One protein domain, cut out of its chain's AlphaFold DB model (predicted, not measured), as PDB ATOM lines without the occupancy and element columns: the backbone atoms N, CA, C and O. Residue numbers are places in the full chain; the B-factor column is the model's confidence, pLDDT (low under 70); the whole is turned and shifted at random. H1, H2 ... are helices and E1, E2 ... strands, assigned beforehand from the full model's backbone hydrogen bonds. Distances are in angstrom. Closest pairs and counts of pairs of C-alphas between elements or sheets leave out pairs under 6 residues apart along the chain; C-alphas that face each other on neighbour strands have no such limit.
ATOM      1  N   ARG A   6      -9.053 -51.705  40.939       67.12
ATOM      2  CA  ARG A   6      -7.688 -51.832  40.401       67.12
ATOM      3  C   ARG A   6      -7.488 -51.121  39.065       67.12
ATOM      4  O   ARG A   6      -6.419 -50.567  38.825       67.12
ATOM      5  N   HIS A   7      -8.498 -51.138  38.197       66.50
ATOM      6  CA  HIS A   7      -8.450 -50.431  36.924       66.50
ATOM      7  C   HIS A   7      -8.458 -48.919  37.154       66.50
ATOM      8  O   HIS A   7      -7.631 -48.221  36.582       66.50
ATOM      9  N   LYS A   8      -9.305 -48.422  38.063       63.34
ATOM     10  CA  LYS A   8      -9.389 -46.995  38.398       63.34
ATOM     11  C   LYS A   8      -8.087 -46.458  39.004       63.34
ATOM     12  O   LYS A   8      -7.577 -45.442  38.536       63.34
ATOM     13  N   THR A   9      -7.499 -47.179  39.963       69.56
ATOM     14  CA  THR A   9      -6.204 -46.812  40.565       69.56
ATOM     15  C   THR A   9      -5.081 -46.778  39.529       69.56
ATOM     16  O   THR A   9      -4.244 -45.875  39.552       69.56
ATOM     17  N   PHE A  10      -5.071 -47.723  38.583       71.50
ATOM     18  CA  PHE A  10      -4.093 -47.726  37.498       71.50
ATOM     19  C   PHE A  10      -4.238 -46.480  36.613       71.50
ATOM     20  O   PHE A  10      -3.260 -45.761  36.415       71.50
ATOM     21  N   THR A  11      -5.447 -46.148  36.154       68.19
ATOM     22  CA  THR A  11      -5.674 -44.979  35.285       68.19
ATOM     23  C   THR A  11      -5.349 -43.653  35.979       68.19
ATOM     24  O   THR A  11      -4.800 -42.745  35.354       68.19
ATOM     25  N   GLU A  12      -5.647 -43.530  37.274       75.25
ATOM     26  CA  GLU A  12      -5.282 -42.358  38.082       75.25
ATOM     27  C   GLU A  12      -3.761 -42.235  38.249       75.25
ATOM     28  O   GLU A  12      -3.217 -41.137  38.118       75.25
ATOM     29  N   SER A  13      -3.059 -43.354  38.458       68.12
ATOM     30  CA  SER A  13      -1.595 -43.365  38.569       68.12
ATOM     31  C   SER A  13      -0.897 -42.981  37.261       68.12
ATOM     32  O   SER A  13       0.051 -42.197  37.287       68.12
ATOM     33  N   VAL A  14      -1.410 -43.443  36.112       68.94
ATOM     34  CA  VAL A  14      -0.897 -43.074  34.784       68.94
ATOM     35  C   VAL A  14      -1.095 -41.580  34.532       68.94
ATOM     36  O   VAL A  14      -0.138 -40.894  34.184       68.94
ATOM     37  N   ARG A  15      -2.292 -41.042  34.803       67.88
ATOM     38  CA  ARG A  15      -2.573 -39.602  34.662       67.88
ATOM     39  C   ARG A  15      -1.690 -38.737  35.556       67.88
ATOM     40  O   ARG A  15      -1.213 -37.692  35.119       67.88
ATOM     41  N   LYS A  16      -1.464 -39.165  36.800       69.50
ATOM     42  CA  LYS A  16      -0.591 -38.457  37.740       69.50
ATOM     43  C   LYS A  16       0.860 -38.463  37.255       69.50
ATOM     44  O   LYS A  16       1.502 -37.419  37.265       69.50
ATOM     45  N   HIS A  17       1.344 -39.602  36.761       64.06
ATOM     46  CA  HIS A  17       2.690 -39.716  36.206       64.06
ATOM     47  C   HIS A  17       2.874 -38.862  34.940       64.06
ATOM     48  O   HIS A  17       3.892 -38.188  34.788       64.06
ATOM     49  N   GLU A  18       1.875 -38.819  34.054       60.47
ATOM     50  CA  GLU A  18       1.876 -37.942  32.878       60.47
ATOM     51  C   GLU A  18       1.868 -36.454  33.264       60.47
ATOM     52  O   GLU A  18       2.614 -35.662  32.682       60.47
ATOM     53  N   GLN A  19       1.090 -36.062  34.280       60.31
ATOM     54  CA  GLN A  19       1.095 -34.694  34.810       60.31
ATOM     55  C   GLN A  19       2.438 -34.314  35.443       60.31
ATOM     56  O   GLN A  19       2.950 -33.228  35.174       60.31
ATOM     57  N   GLU A  20       3.026 -35.191  36.258       61.97
ATOM     58  CA  GLU A  20       4.329 -34.966  36.897       61.97
ATOM     59  C   GLU A  20       5.450 -34.852  35.858       61.97
ATOM     60  O   GLU A  20       6.294 -33.956  35.950       61.97
ATOM     61  N   LYS A  21       5.420 -35.695  34.819       60.75
ATOM     62  CA  LYS A  21       6.346 -35.615  33.686       60.75
ATOM     63  C   LYS A  21       6.207 -34.289  32.942       60.75
ATOM     64  O   LYS A  21       7.206 -33.610  32.728       60.75
ATOM     65  N   THR A  22       4.975 -33.883  32.641       60.09
ATOM     66  CA  THR A  22       4.686 -32.594  31.998       60.09
ATOM     67  C   THR A  22       5.217 -31.437  32.853       60.09
ATOM     68  O   THR A  22       5.941 -30.583  32.354       60.09
ATOM     69  N   GLN A  23       4.966 -31.428  34.167       60.47
ATOM     70  CA  GLN A  23       5.487 -30.391  35.069       60.47
ATOM     71  C   GLN A  23       7.019 -30.359  35.145       60.47
ATOM     72  O   GLN A  23       7.608 -29.277  35.211       60.47
ATOM     73  N   SER A  24       7.673 -31.522  35.156       59.72
ATOM     74  CA  SER A  24       9.135 -31.622  35.151       59.72
ATOM     75  C   SER A  24       9.731 -31.077  33.851       59.72
ATOM     76  O   SER A  24      10.706 -30.327  33.896       59.72
ATOM     77  N   GLU A  25       9.125 -31.410  32.709       58.72
ATOM     78  CA  GLU A  25       9.487 -30.855  31.404       58.72
ATOM     79  C   GLU A  25       9.320 -29.326  31.428       58.72
ATOM     80  O   GLU A  25      10.289 -28.609  31.197       58.72
ATOM     81  N   PHE A  26       8.172 -28.799  31.869       56.81
ATOM     82  CA  PHE A  26       7.951 -27.350  32.014       56.81
ATOM     83  C   PHE A  26       8.994 -26.643  32.904       56.81
ATOM     84  O   PHE A  26       9.407 -25.529  32.581       56.81
ATOM     85  N   LYS A  27       9.462 -27.262  33.998       57.75
ATOM     86  CA  LYS A  27      10.500 -26.681  34.875       57.75
ATOM     87  C   LYS A  27      11.878 -26.615  34.213       57.75
ATOM     88  O   LYS A  27      12.549 -25.590  34.320       57.75
ATOM     89  N   ALA A  28      12.298 -27.680  33.530       59.69
ATOM     90  CA  ALA A  28      13.558 -27.690  32.782       59.69
ATOM     91  C   ALA A  28      13.538 -26.673  31.624       59.69
ATOM     92  O   ALA A  28      14.551 -26.055  31.308       59.69
ATOM     93  N   LEU A  29      12.361 -26.436  31.044       57.97
ATOM     94  CA  LEU A  29      12.130 -25.477  29.965       57.97
ATOM     95  C   LEU A  29      12.169 -24.023  30.435       57.97
ATOM     96  O   LEU A  29      12.878 -23.206  29.848       57.97
ATOM     97  N   TYR A  30      11.504 -23.720  31.555       62.84
ATOM     98  CA  TYR A  30      11.621 -22.417  32.217       62.84
ATOM     99  C   TYR A  30      13.086 -22.096  32.551       62.84
ATOM    100  O   TYR A  30      13.513 -20.946  32.481       62.84
ATOM    101  N   SER A  31      13.885 -23.125  32.855       71.25
ATOM    102  CA  SER A  31      15.323 -22.983  33.083       71.25
ATOM    103  C   SER A  31      16.096 -22.553  31.831       71.25
ATOM    104  O   SER A  31      17.058 -21.801  31.972       71.25
ATOM    105  N   PHE A  32      15.711 -22.991  30.626       75.94
ATOM    106  CA  PHE A  32      16.430 -22.622  29.404       75.94
ATOM    107  C   PHE A  32      16.092 -21.202  28.943       75.94
ATOM    108  O   PHE A  32      17.009 -20.419  28.715       75.94
ATOM    109  N   CYS A  33      14.814 -20.804  28.913       78.94
ATOM    110  CA  CYS A  33      14.440 -19.419  28.587       78.94
ATOM    111  C   CYS A  33      15.114 -18.419  29.546       78.94
ATOM    112  O   CYS A  33      15.675 -17.412  29.109       78.94
ATOM    113  N   ASN A  34      15.136 -18.743  30.846       82.88
ATOM    114  CA  ASN A  34      15.836 -17.954  31.860       82.88
ATOM    115  C   ASN A  34      17.349 -17.903  31.619       82.88
ATOM    116  O   ASN A  34      17.972 -16.864  31.837       82.88
ATOM    117  N   TYR A  35      17.950 -19.004  31.161       85.38
ATOM    118  CA  TYR A  35      19.360 -19.028  30.786       85.38
ATOM    119  C   TYR A  35      19.640 -18.083  29.609       85.38
ATOM    120  O   TYR A  35      20.553 -17.261  29.704       85.38
ATOM    121  N   VAL A  36      18.828 -18.118  28.548       86.19
ATOM    122  CA  VAL A  36      19.000 -17.221  27.393       86.19
ATOM    123  C   VAL A  36      18.856 -15.750  27.805       86.19
ATOM    124  O   VAL A  36      19.667 -14.909  27.406       86.19
ATOM    125  N   ASP A  37      17.884 -15.439  28.664       87.69
ATOM    126  CA  ASP A  37      17.708 -14.098  29.232       87.69
ATOM    127  C   ASP A  37      18.913 -13.668  30.078       87.69
ATOM    128  O   ASP A  37      19.344 -12.513  30.009       87.69
ATOM    129  N   SER A  38      19.483 -14.588  30.860       87.19
ATOM    130  CA  SER A  38      20.672 -14.324  31.672       87.19
ATOM    131  C   SER A  38      21.896 -14.022  30.802       87.19
ATOM    132  O   SER A  38      22.613 -13.054  31.062       87.19
ATOM    133  N   GLU A  39      22.088 -14.773  29.713       88.62
ATOM    134  CA  GLU A  39      23.186 -14.564  28.771       88.62
ATOM    135  C   GLU A  39      23.039 -13.237  28.023       88.62
ATOM    136  O   GLU A  39      24.013 -12.489  27.898       88.62
ATOM    137  N   PHE A  40      21.819 -12.903  27.593       90.31
ATOM    138  CA  PHE A  40      21.527 -11.609  26.985       90.31
ATOM    139  C   PHE A  40      21.812 -10.458  27.956       90.31
ATOM    140  O   PHE A  40      22.530  -9.526  27.606       90.31
ATOM    141  N   ARG A  41      21.314 -10.518  29.199       89.56
ATOM    142  CA  ARG A  41      21.527  -9.454  30.202       89.56
ATOM    143  C   ARG A  41      22.994  -9.291  30.587       89.56
ATOM    144  O   ARG A  41      23.425  -8.174  30.855       89.56
ATOM    145  N   ARG A  42      23.759 -10.386  30.603       87.62
ATOM    146  CA  ARG A  42      25.190 -10.374  30.925       87.62
ATOM    147  C   ARG A  42      26.028  -9.714  29.833       87.62
ATOM    148  O   ARG A  42      26.959  -8.980  30.150       87.62
ATOM    149  N   LYS A  43      25.739 -10.002  28.560       86.12
ATOM    150  CA  LYS A  43      26.539  -9.512  27.422       86.12
ATOM    151  C   LYS A  43      26.005  -8.212  26.822       86.12
ATOM    152  O   LYS A  43      26.792  -7.432  26.293       86.12
ATOM    153  N   LEU A  44      24.696  -7.974  26.923       86.81
ATOM    154  CA  LEU A  44      23.963  -6.919  26.214       86.81
ATOM    155  C   LEU A  44      24.269  -6.935  24.709       86.81
ATOM    156  O   LEU A  44      24.523  -5.898  24.096       86.81
ATOM    157  N   GLU A  45      24.278  -8.140  24.152       89.50
ATOM    158  CA  GLU A  45      24.526  -8.445  22.747       89.50
ATOM    159  C   GLU A  45      23.310  -9.181  22.184       89.50
ATOM    160  O   GLU A  45      22.663  -9.912  22.940       89.50
ATOM    161  N   PRO A  46      22.993  -9.041  20.887       92.06
ATOM    162  CA  PRO A  46      21.944  -9.828  20.264       92.06
ATOM    163  C   PRO A  46      22.149 -11.328  20.484       92.06
ATOM    164  O   PRO A  46      23.201 -11.886  20.150       92.06
ATOM    165  N   THR A  47      21.118 -11.970  21.026       92.88
ATOM    166  CA  THR A  47      21.127 -13.398  21.354       92.88
ATOM    167  C   THR A  47      20.025 -14.092  20.580       92.88
ATOM    168  O   THR A  47      18.862 -13.715  20.696       92.88
ATOM    169  N   PHE A  48      20.391 -15.122  19.829       91.31
ATOM    170  CA  PHE A  48      19.498 -16.012  19.101       91.31
ATOM    171  C   PHE A  48      19.473 -17.354  19.818       91.31
ATOM    172  O   PHE A  48      20.521 -17.828  20.257       91.31
ATOM    173  N   ALA A  49      18.302 -17.962  19.948       90.00
ATOM    174  CA  ALA A  49      18.181 -19.277  20.548       90.00
ATOM    175  C   ALA A  49      17.182 -20.146  19.791       90.00
ATOM    176  O   ALA A  49      16.175 -19.661  19.275       90.00
ATOM    177  N   PHE A  50      17.475 -21.440  19.763       87.31
ATOM    178  CA  PHE A  50      16.505 -22.470  19.430       87.31
ATOM    179  C   PHE A  50      16.035 -23.072  20.748       87.31
ATOM    180  O   PHE A  50      16.843 -23.519  21.558       87.31
ATOM    181  N   GLU A  51      14.735 -22.997  20.996       81.94
ATOM    182  CA  GLU A  51      14.092 -23.383  22.244       81.94
ATOM    183  C   GLU A  51      13.043 -24.438  21.902       81.94
ATOM    184  O   GLU A  51      12.143 -24.172  21.115       81.94
ATOM    185  N   THR A  52      13.115 -25.642  22.463       76.69
ATOM    186  CA  THR A  52      11.978 -26.570  22.343       76.69
ATOM    187  C   THR A  52      11.079 -26.407  23.554       76.69
ATOM    188  O   THR A  52      11.591 -26.548  24.647       76.69
ATOM    189  N   VAL A  53       9.767 -26.210  23.404       71.69
ATOM    190  CA  VAL A  53       8.788 -26.240  24.505       71.69
ATOM    191  C   VAL A  53       7.723 -27.290  24.200       71.69
ATOM    192  O   VAL A  53       7.101 -27.249  23.147       71.69
ATOM    193  N   SER A  54       7.502 -28.253  25.100       70.88
ATOM    194  CA  SER A  54       6.443 -29.272  24.953       70.88
ATOM    195  C   SER A  54       6.446 -30.015  23.601       70.88
ATOM    196  O   SER A  54       5.388 -30.334  23.066       70.88
ATOM    197  N   ARG A  55       7.641 -30.329  23.067       71.06
ATOM    198  CA  ARG A  55       7.885 -30.960  21.744       71.06
ATOM    199  C   ARG A  55       7.620 -30.070  20.524       71.06
ATOM    200  O   ARG A  55       7.702 -30.554  19.396       71.06
ATOM    201  N   GLU A  56       7.353 -28.790  20.736       76.06
ATOM    202  CA  GLU A  56       7.298 -27.778  19.688       76.06
ATOM    203  C   GLU A  56       8.609 -26.992  19.670       76.06
ATOM    204  O   GLU A  56       9.094 -26.551  20.711       76.06
ATOM    205  N   GLY A  57       9.204 -26.837  18.491       81.94
ATOM    206  CA  GLY A  57      10.401 -26.020  18.318       81.94
ATOM    207  C   GLY A  57      10.045 -24.544  18.169       81.94
ATOM    208  O   GLY A  57       9.098 -24.191  17.462       81.94
ATOM    209  N   PHE A  58      10.839 -23.677  18.781       85.31
ATOM    210  CA  PHE A  58      10.765 -22.230  18.658       85.31
ATOM    211  C   PHE A  58      12.142 -21.675  18.315       85.31
ATOM    212  O   PHE A  58      13.156 -22.090  18.870       85.31
ATOM    213  N   SER A  59      12.175 -20.689  17.432       88.50
ATOM    214  CA  SER A  59      13.328 -19.818  17.253       88.50
ATOM    215  C   SER A  59      13.014 -18.501  17.931       88.50
ATOM    216  O   SER A  59      11.945 -17.922  17.728       88.50
ATOM    217  N   SER A  60      13.957 -17.996  18.709       90.88
ATOM    218  CA  SER A  60      13.814 -16.723  19.388       90.88
ATOM    219  C   SER A  60      15.040 -15.848  19.190       90.88
ATOM    220  O   SER A  60      16.155 -16.319  18.951       90.88
ATOM    221  N   CYS A  61      14.838 -14.540  19.290       91.88
ATOM    222  CA  CYS A  61      15.930 -13.583  19.314       91.88
ATOM    223  C   CYS A  61      15.625 -12.428  20.260       91.88
ATOM    224  O   CYS A  61      14.483 -11.977  20.369       91.88
ATOM    225  N   ARG A  62      16.668 -11.956  20.941       93.69
ATOM    226  CA  ARG A  62      16.621 -10.878  21.928       93.69
ATOM    227  C   ARG A  62      17.536  -9.750  21.483       93.69
ATOM    228  O   ARG A  62      18.710  -9.984  21.199       93.69
ATOM    229  N   PHE A  63      16.999  -8.537  21.455       92.94
ATOM    230  CA  PHE A  63      17.719  -7.322  21.084       92.94
ATOM    231  C   PHE A  63      17.539  -6.245  22.146       92.94
ATOM    232  O   PHE A  63      16.470  -6.121  22.742       92.94
ATOM    233  N   LEU A  64      18.572  -5.428  22.338       92.75
ATOM    234  CA  LEU A  64      18.446  -4.184  23.085       92.75
ATOM    235  C   LEU A  64      17.986  -3.106  22.105       92.75
ATOM    236  O   LEU A  64      18.684  -2.824  21.134       92.75
ATOM    237  N   ILE A  65      16.816  -2.525  22.350       92.88
ATOM    238  CA  ILE A  65      16.244  -1.462  21.522       92.88
ATOM    239  C   ILE A  65      15.929  -0.236  22.375       92.88
ATOM    240  O   ILE A  65      15.776  -0.331  23.594       92.88
ATOM    241  N   GLU A  66      15.768   0.916  21.733       96.19
ATOM    242  CA  GLU A  66      15.099   2.057  22.351       96.19
ATOM    243  C   GLU A  66      13.612   2.020  21.988       96.19
ATOM    244  O   GLU A  66      13.241   2.048  20.816       96.19
ATOM    245  N   TYR A  67      12.744   1.974  22.997       93.50
ATOM    246  CA  TYR A  67      11.301   2.073  22.818       93.50
ATOM    247  C   TYR A  67      10.767   3.227  23.658       93.50
ATOM    248  O   TYR A  67      10.922   3.248  24.878       93.50
ATOM    249  N   LYS A  68      10.147   4.218  23.003       95.94
ATOM    250  CA  LYS A  68       9.646   5.442  23.658       95.94
ATOM    251  C   LYS A  68      10.709   6.115  24.546       95.94
ATOM    252  O   LYS A  68      10.434   6.450  25.696       95.94
ATOM    253  N   LYS A  69      11.925   6.306  24.017       94.81
ATOM    254  CA  LYS A  69      13.069   6.917  24.726       94.81
ATOM    255  C   LYS A  69      13.532   6.157  25.979       94.81
ATOM    256  O   LYS A  69      14.213   6.726  26.825       94.81
ATOM    257  N   THR A  70      13.142   4.890  26.124       94.69
ATOM    258  CA  THR A  70      13.564   4.023  27.230       94.69
ATOM    259  C   THR A  70      14.236   2.772  26.665       94.69
ATOM    260  O   THR A  70      13.700   2.181  25.723       94.69
ATOM    261  N   PRO A  71      15.382   2.330  27.214       91.94
ATOM    262  CA  PRO A  71      15.971   1.048  26.847       91.94
ATOM    263  C   PRO A  71      15.017  -0.108  27.162       91.94
ATOM    264  O   PRO A  71      14.502  -0.214  28.276       91.94
ATOM    265  N   ALA A  72      14.799  -0.985  26.190       91.81
ATOM    266  CA  ALA A  72      13.919  -2.137  26.312       91.81
ATOM    267  C   ALA A  72      14.543  -3.374  25.659       91.81
ATOM    268  O   ALA A  72      15.347  -3.275  24.732       91.81
ATOM    269  N   ILE A  73      14.145  -4.550  26.143       91.56
ATOM    270  CA  ILE A  73      14.497  -5.826  25.517       91.56
ATOM    271  C   ILE A  73      13.357  -6.197  24.576       91.56
ATOM    272  O   ILE A  73      12.229  -6.407  25.023       91.56
ATOM    273  N   LEU A  74      13.651  -6.267  23.282       92.81
ATOM    274  CA  LEU A  74      12.741  -6.838  22.301       92.81
ATOM    275  C   LEU A  74      13.023  -8.331  22.184       92.81
ATOM    276  O   LEU A  74      14.106  -8.714  21.749       92.81
ATOM    277  N   THR A  75      12.030  -9.149  22.522       92.69
ATOM    278  CA  THR A  75      12.062 -10.597  22.315       92.69
ATOM    279  C   THR A  75      11.108 -10.951  21.183       92.69
ATOM    280  O   THR A  75       9.906 -10.712  21.294       92.69
ATOM    281  N   LEU A  76      11.634 -11.514  20.096       91.88
ATOM    282  CA  LEU A  76      10.831 -12.091  19.018       91.88
ATOM    283  C   LEU A  76      10.872 -13.611  19.144       91.88
ATOM    284  O   LEU A  76      11.928 -14.170  19.430       91.88
ATOM    285  N   ILE A  77       9.727 -14.260  18.940       90.31
ATOM    286  CA  ILE A  77       9.562 -15.711  19.062       90.31
ATOM    287  C   ILE A  77       8.768 -16.193  17.852       90.31
ATOM    288  O   ILE A  77       7.721 -15.631  17.531       90.31
ATOM    289  N   VAL A  78       9.265 -17.230  17.188       88.88
ATOM    290  CA  VAL A  78       8.656 -17.841  16.006       88.88
ATOM    291  C   VAL A  78       8.555 -19.344  16.237       88.88
ATOM    292  O   VAL A  78       9.532 -19.970  16.637       88.88
ATOM    293  N   SER A  79       7.382 -19.928  15.985       86.88
ATOM    294  CA  SER A  79       7.217 -21.386  15.995       86.88
ATOM    295  C   SER A  79       7.855 -21.994  14.745       86.88
ATOM    296  O   SER A  79       7.624 -21.522  13.631       86.88
ATOM    297  N   CYS A  80       8.651 -23.044  14.927       80.44
ATOM    298  CA  CYS A  80       9.356 -23.760  13.863       80.44
ATOM    299  C   CYS A  80       8.644 -25.057  13.432       80.44
ATOM    300  O   CYS A  80       9.171 -25.791  12.598       80.44
ATOM    301  N   GLY A  81       7.451 -25.337  13.972       68.12
ATOM    302  CA  GLY A  81       6.691 -26.559  13.700       68.12
ATOM    303  C   GLY A  81       7.155 -27.782  14.504       68.12
ATOM    304  O   GLY A  81       8.047 -27.705  15.351       68.12
ATOM    305  N   THR A  82       6.508 -28.922  14.258       62.53
ATOM    306  CA  THR A  82       6.807 -30.208  14.899       62.53
ATOM    307  C   THR A  82       7.809 -31.004  14.056       62.53
ATOM    308  O   THR A  82       7.628 -31.157  12.852       62.53
ATOM    309  N   GLY A  83       8.873 -31.526  14.678       55.97
ATOM    310  CA  GLY A  83       9.799 -32.468  14.026       55.97
ATOM    311  C   GLY A  83      11.226 -31.976  13.776       55.97
ATOM    312  O   GLY A  83      12.021 -32.729  13.220       55.97
ATOM    313  N   THR A  84      11.589 -30.767  14.206       54.28
ATOM    314  CA  THR A  84      13.007 -30.419  14.376       54.28
ATOM    315  C   THR A  84      13.540 -31.133  15.616       54.28
ATOM    316  O   THR A  84      12.873 -31.173  16.651       54.28
ATOM    317  N   GLU A  85      14.698 -31.785  15.489       55.53
ATOM    318  CA  GLU A  85      15.335 -32.490  16.601       55.53
ATOM    319  C   GLU A  85      15.469 -31.559  17.813       55.53
ATOM    320  O   GLU A  85      15.798 -30.380  17.681       55.53
ATOM    321  N   LEU A  86      15.163 -32.105  18.991       56.06
ATOM    322  CA  LEU A  86      15.161 -31.426  20.284       56.06
ATOM    323  C   LEU A  86      16.573 -30.925  20.625       56.06
ATOM    324  O   LEU A  86      17.310 -31.603  21.341       56.06
ATOM    325  N   PHE A  87      16.964 -29.757  20.124       68.25
ATOM    326  CA  PHE A  87      18.258 -29.169  20.437       68.25
ATOM    327  C   PHE A  87      18.091 -27.725  20.893       68.25
ATOM    328  O   PHE A  87      17.746 -26.829  20.125       68.25
ATOM    329  N   ASN A  88      18.312 -27.527  22.190       73.75
ATOM    330  CA  ASN A  88      18.418 -26.205  22.777       73.75
ATOM    331  C   ASN A  88      19.805 -25.650  22.448       73.75
ATOM    332  O   ASN A  88      20.808 -26.238  22.853       73.75
ATOM    333  N   ASP A  89      19.860 -24.521  21.751       80.12
ATOM    334  CA  ASP A  89      21.123 -23.898  21.352       80.12
ATOM    335  C   ASP A  89      21.049 -22.377  21.452       80.12
ATOM    336  O   ASP A  89      19.968 -21.794  21.351       80.12
ATOM    337  N   VAL A  90      22.197 -21.733  21.664       84.31
ATOM    338  CA  VAL A  90      22.307 -20.284  21.841       84.31
ATOM    339  C   VAL A  90      23.476 -19.732  21.039       84.31
ATOM    340  O   VAL A  90      24.639 -20.050  21.281       84.31
ATOM    341  N   TYR A  91      23.164 -18.784  20.164       84.56
ATOM    342  CA  TYR A  91      24.125 -18.042  19.366       84.56
ATOM    343  C   TYR A  91      24.116 -16.579  19.793       84.56
ATOM    344  O   TYR A  91      23.079 -15.922  19.811       84.56
ATOM    345  N   THR A  92      25.286 -16.032  20.114       81.38
ATOM    346  CA  THR A  92      25.430 -14.605  20.436       81.38
ATOM    347  C   THR A  92      26.254 -13.907  19.372       81.38
ATOM    348  O   THR A  92      27.377 -14.334  19.095       81.38
ATOM    349  N   CYS A  93      25.738 -12.812  18.818       82.31
ATOM    350  CA  CYS A  93      26.496 -11.972  17.898       82.31
ATOM    351  C   CYS A  93      27.280 -10.930  18.699       82.31
ATOM    352  O   CYS A  93      26.686 -10.154  19.434       82.31
ATOM    353  N   GLN A  94      28.607 -10.903  18.581       79.19
ATOM    354  CA  GLN A  94      29.458  -9.950  19.308       79.19
ATOM    355  C   GLN A  94      29.519  -8.614  18.559       79.19
ATOM    356  O   GLN A  94      30.566  -8.240  18.029       79.19
ATOM    357  N   VAL A  95      28.386  -7.916  18.468       76.31
ATOM    358  CA  VAL A  95      28.238  -6.702  17.656       76.31
ATOM    359  C   VAL A  95      29.185  -5.605  18.139       76.31
ATOM    360  O   VAL A  95      29.756  -4.889  17.317       76.31
ATOM    361  N   ARG A  96      29.475  -5.529  19.446       70.94
ATOM    362  CA  ARG A  96      30.435  -4.551  19.990       70.94
ATOM    363  C   ARG A  96      31.836  -4.661  19.396       70.94
ATOM    364  O   ARG A  96      32.505  -3.640  19.291       70.94
ATOM    365  N   LYS A  97      32.276  -5.851  18.965       72.69
ATOM    366  CA  LYS A  97      33.582  -6.013  18.294       72.69
ATOM    367  C   LYS A  97      33.656  -5.286  16.953       72.69
ATOM    368  O   LYS A  97      34.746  -4.950  16.508       72.69
ATOM    369  N   TYR A  98      32.511  -5.074  16.313       68.81
ATOM    370  CA  TYR A  98      32.410  -4.460  14.993       68.81
ATOM    371  C   TYR A  98      31.955  -2.996  15.059       68.81
ATOM    372  O   TYR A  98      32.131  -2.267  14.091       68.81
ATOM    373  N   LEU A  99      31.408  -2.557  16.200       65.88
ATOM    374  CA  LEU A  99      31.023  -1.164  16.451       65.88
ATOM    375  C   LEU A  99      32.179  -0.288  16.960       65.88
ATOM    376  O   LEU A  99      32.031   0.927  17.000       65.88
TER     377      LEU A  99
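This is residues 6 to 99 of the 102 residues of an uncharacterized protein of Vibrio scophthalmi LMG 19158 (UniProt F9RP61). One long helix, H1, covers one face of a small, twisted antiparallel sheet with its later part, residues 25 to 43, while its residues 6 to 21 stick out free as a long arm; no named helix is on the other face. The hairpin of E2 and E3 makes one side of the sheet, E2 bending at residue 64, and the short strand E4 closes the other side, followed by the small end helix H2. The printed part has 94 residues, with named elements in the order H1 E1 E2 E3 E4 H2, and the sheet's order is E3 E2 E1 E4. The class is mixed, helices and strands, and the whole is only just loose, close to extended, with a radius of gyration of the C-alphas of 18.3 A and spans of 68 by 28 by 21 A.

H1 holds residues 6 to 43, from C-alpha 6 at (-7.688, -51.832, 40.401) to C-alpha 43 at (26.539, -9.512, 27.422), 56.0 A. E1 holds residues 47 to 53, 18.1 A. E2 holds residues 56 to 67, 30.3 A, and bends by 69 degrees at residue 64. E3 holds residues 70 to 81, 34.1 A. E4 holds residues 89 to 92, 10.3 A. H2 holds residues 96 to 99, 4.9 A, ending at C-alpha 99 at (31.023, -1.164, 16.451).

H1 is on the sheet at a height over the sheet of 10.5 A, over E2 and E1, in two layers, a helix on one face of a sheet. On the local plane its line and that of E1 stand at 2 degrees, along the strands. The closest C-alphas of H1 and E1 are those of Phe 40 and Thr 47, 5.9 A apart. E1, E2 and E3 form a meander, each strand the antiparallel neighbour of the one before; with E4 beside E1 they form a Greek key, the first strand the antiparallel neighbour of the fourth. In the hairpin E1 and E2, N 51 and O 58 are 2.8 A apart, within hydrogen-bond range. In the hairpin E2 and E3, N 72 and O 65 are 2.8 A apart, within range. Between E1 and E4, N 48 and O 91 are 2.8 A apart, within range. H2 is not on the sheet and is apart from H1. In H1 every O i to N i+4 pair is within hydrogen-bond range; H2 is too short for such a pair.

The C-alphas of Arg 6 and Leu 99, the two farthest apart, are 68.1 A apart. Without residues 6 to 21, the body spans 40 by 23 by 20 A. The printed part has no cut and no long link; E3 to E4 is short, the others tight. Mean pLDDT of the printed part is 77.7, with residues 6 to 9, 11, 13 to 30, 81 to 87 and 98 to 99 under 70.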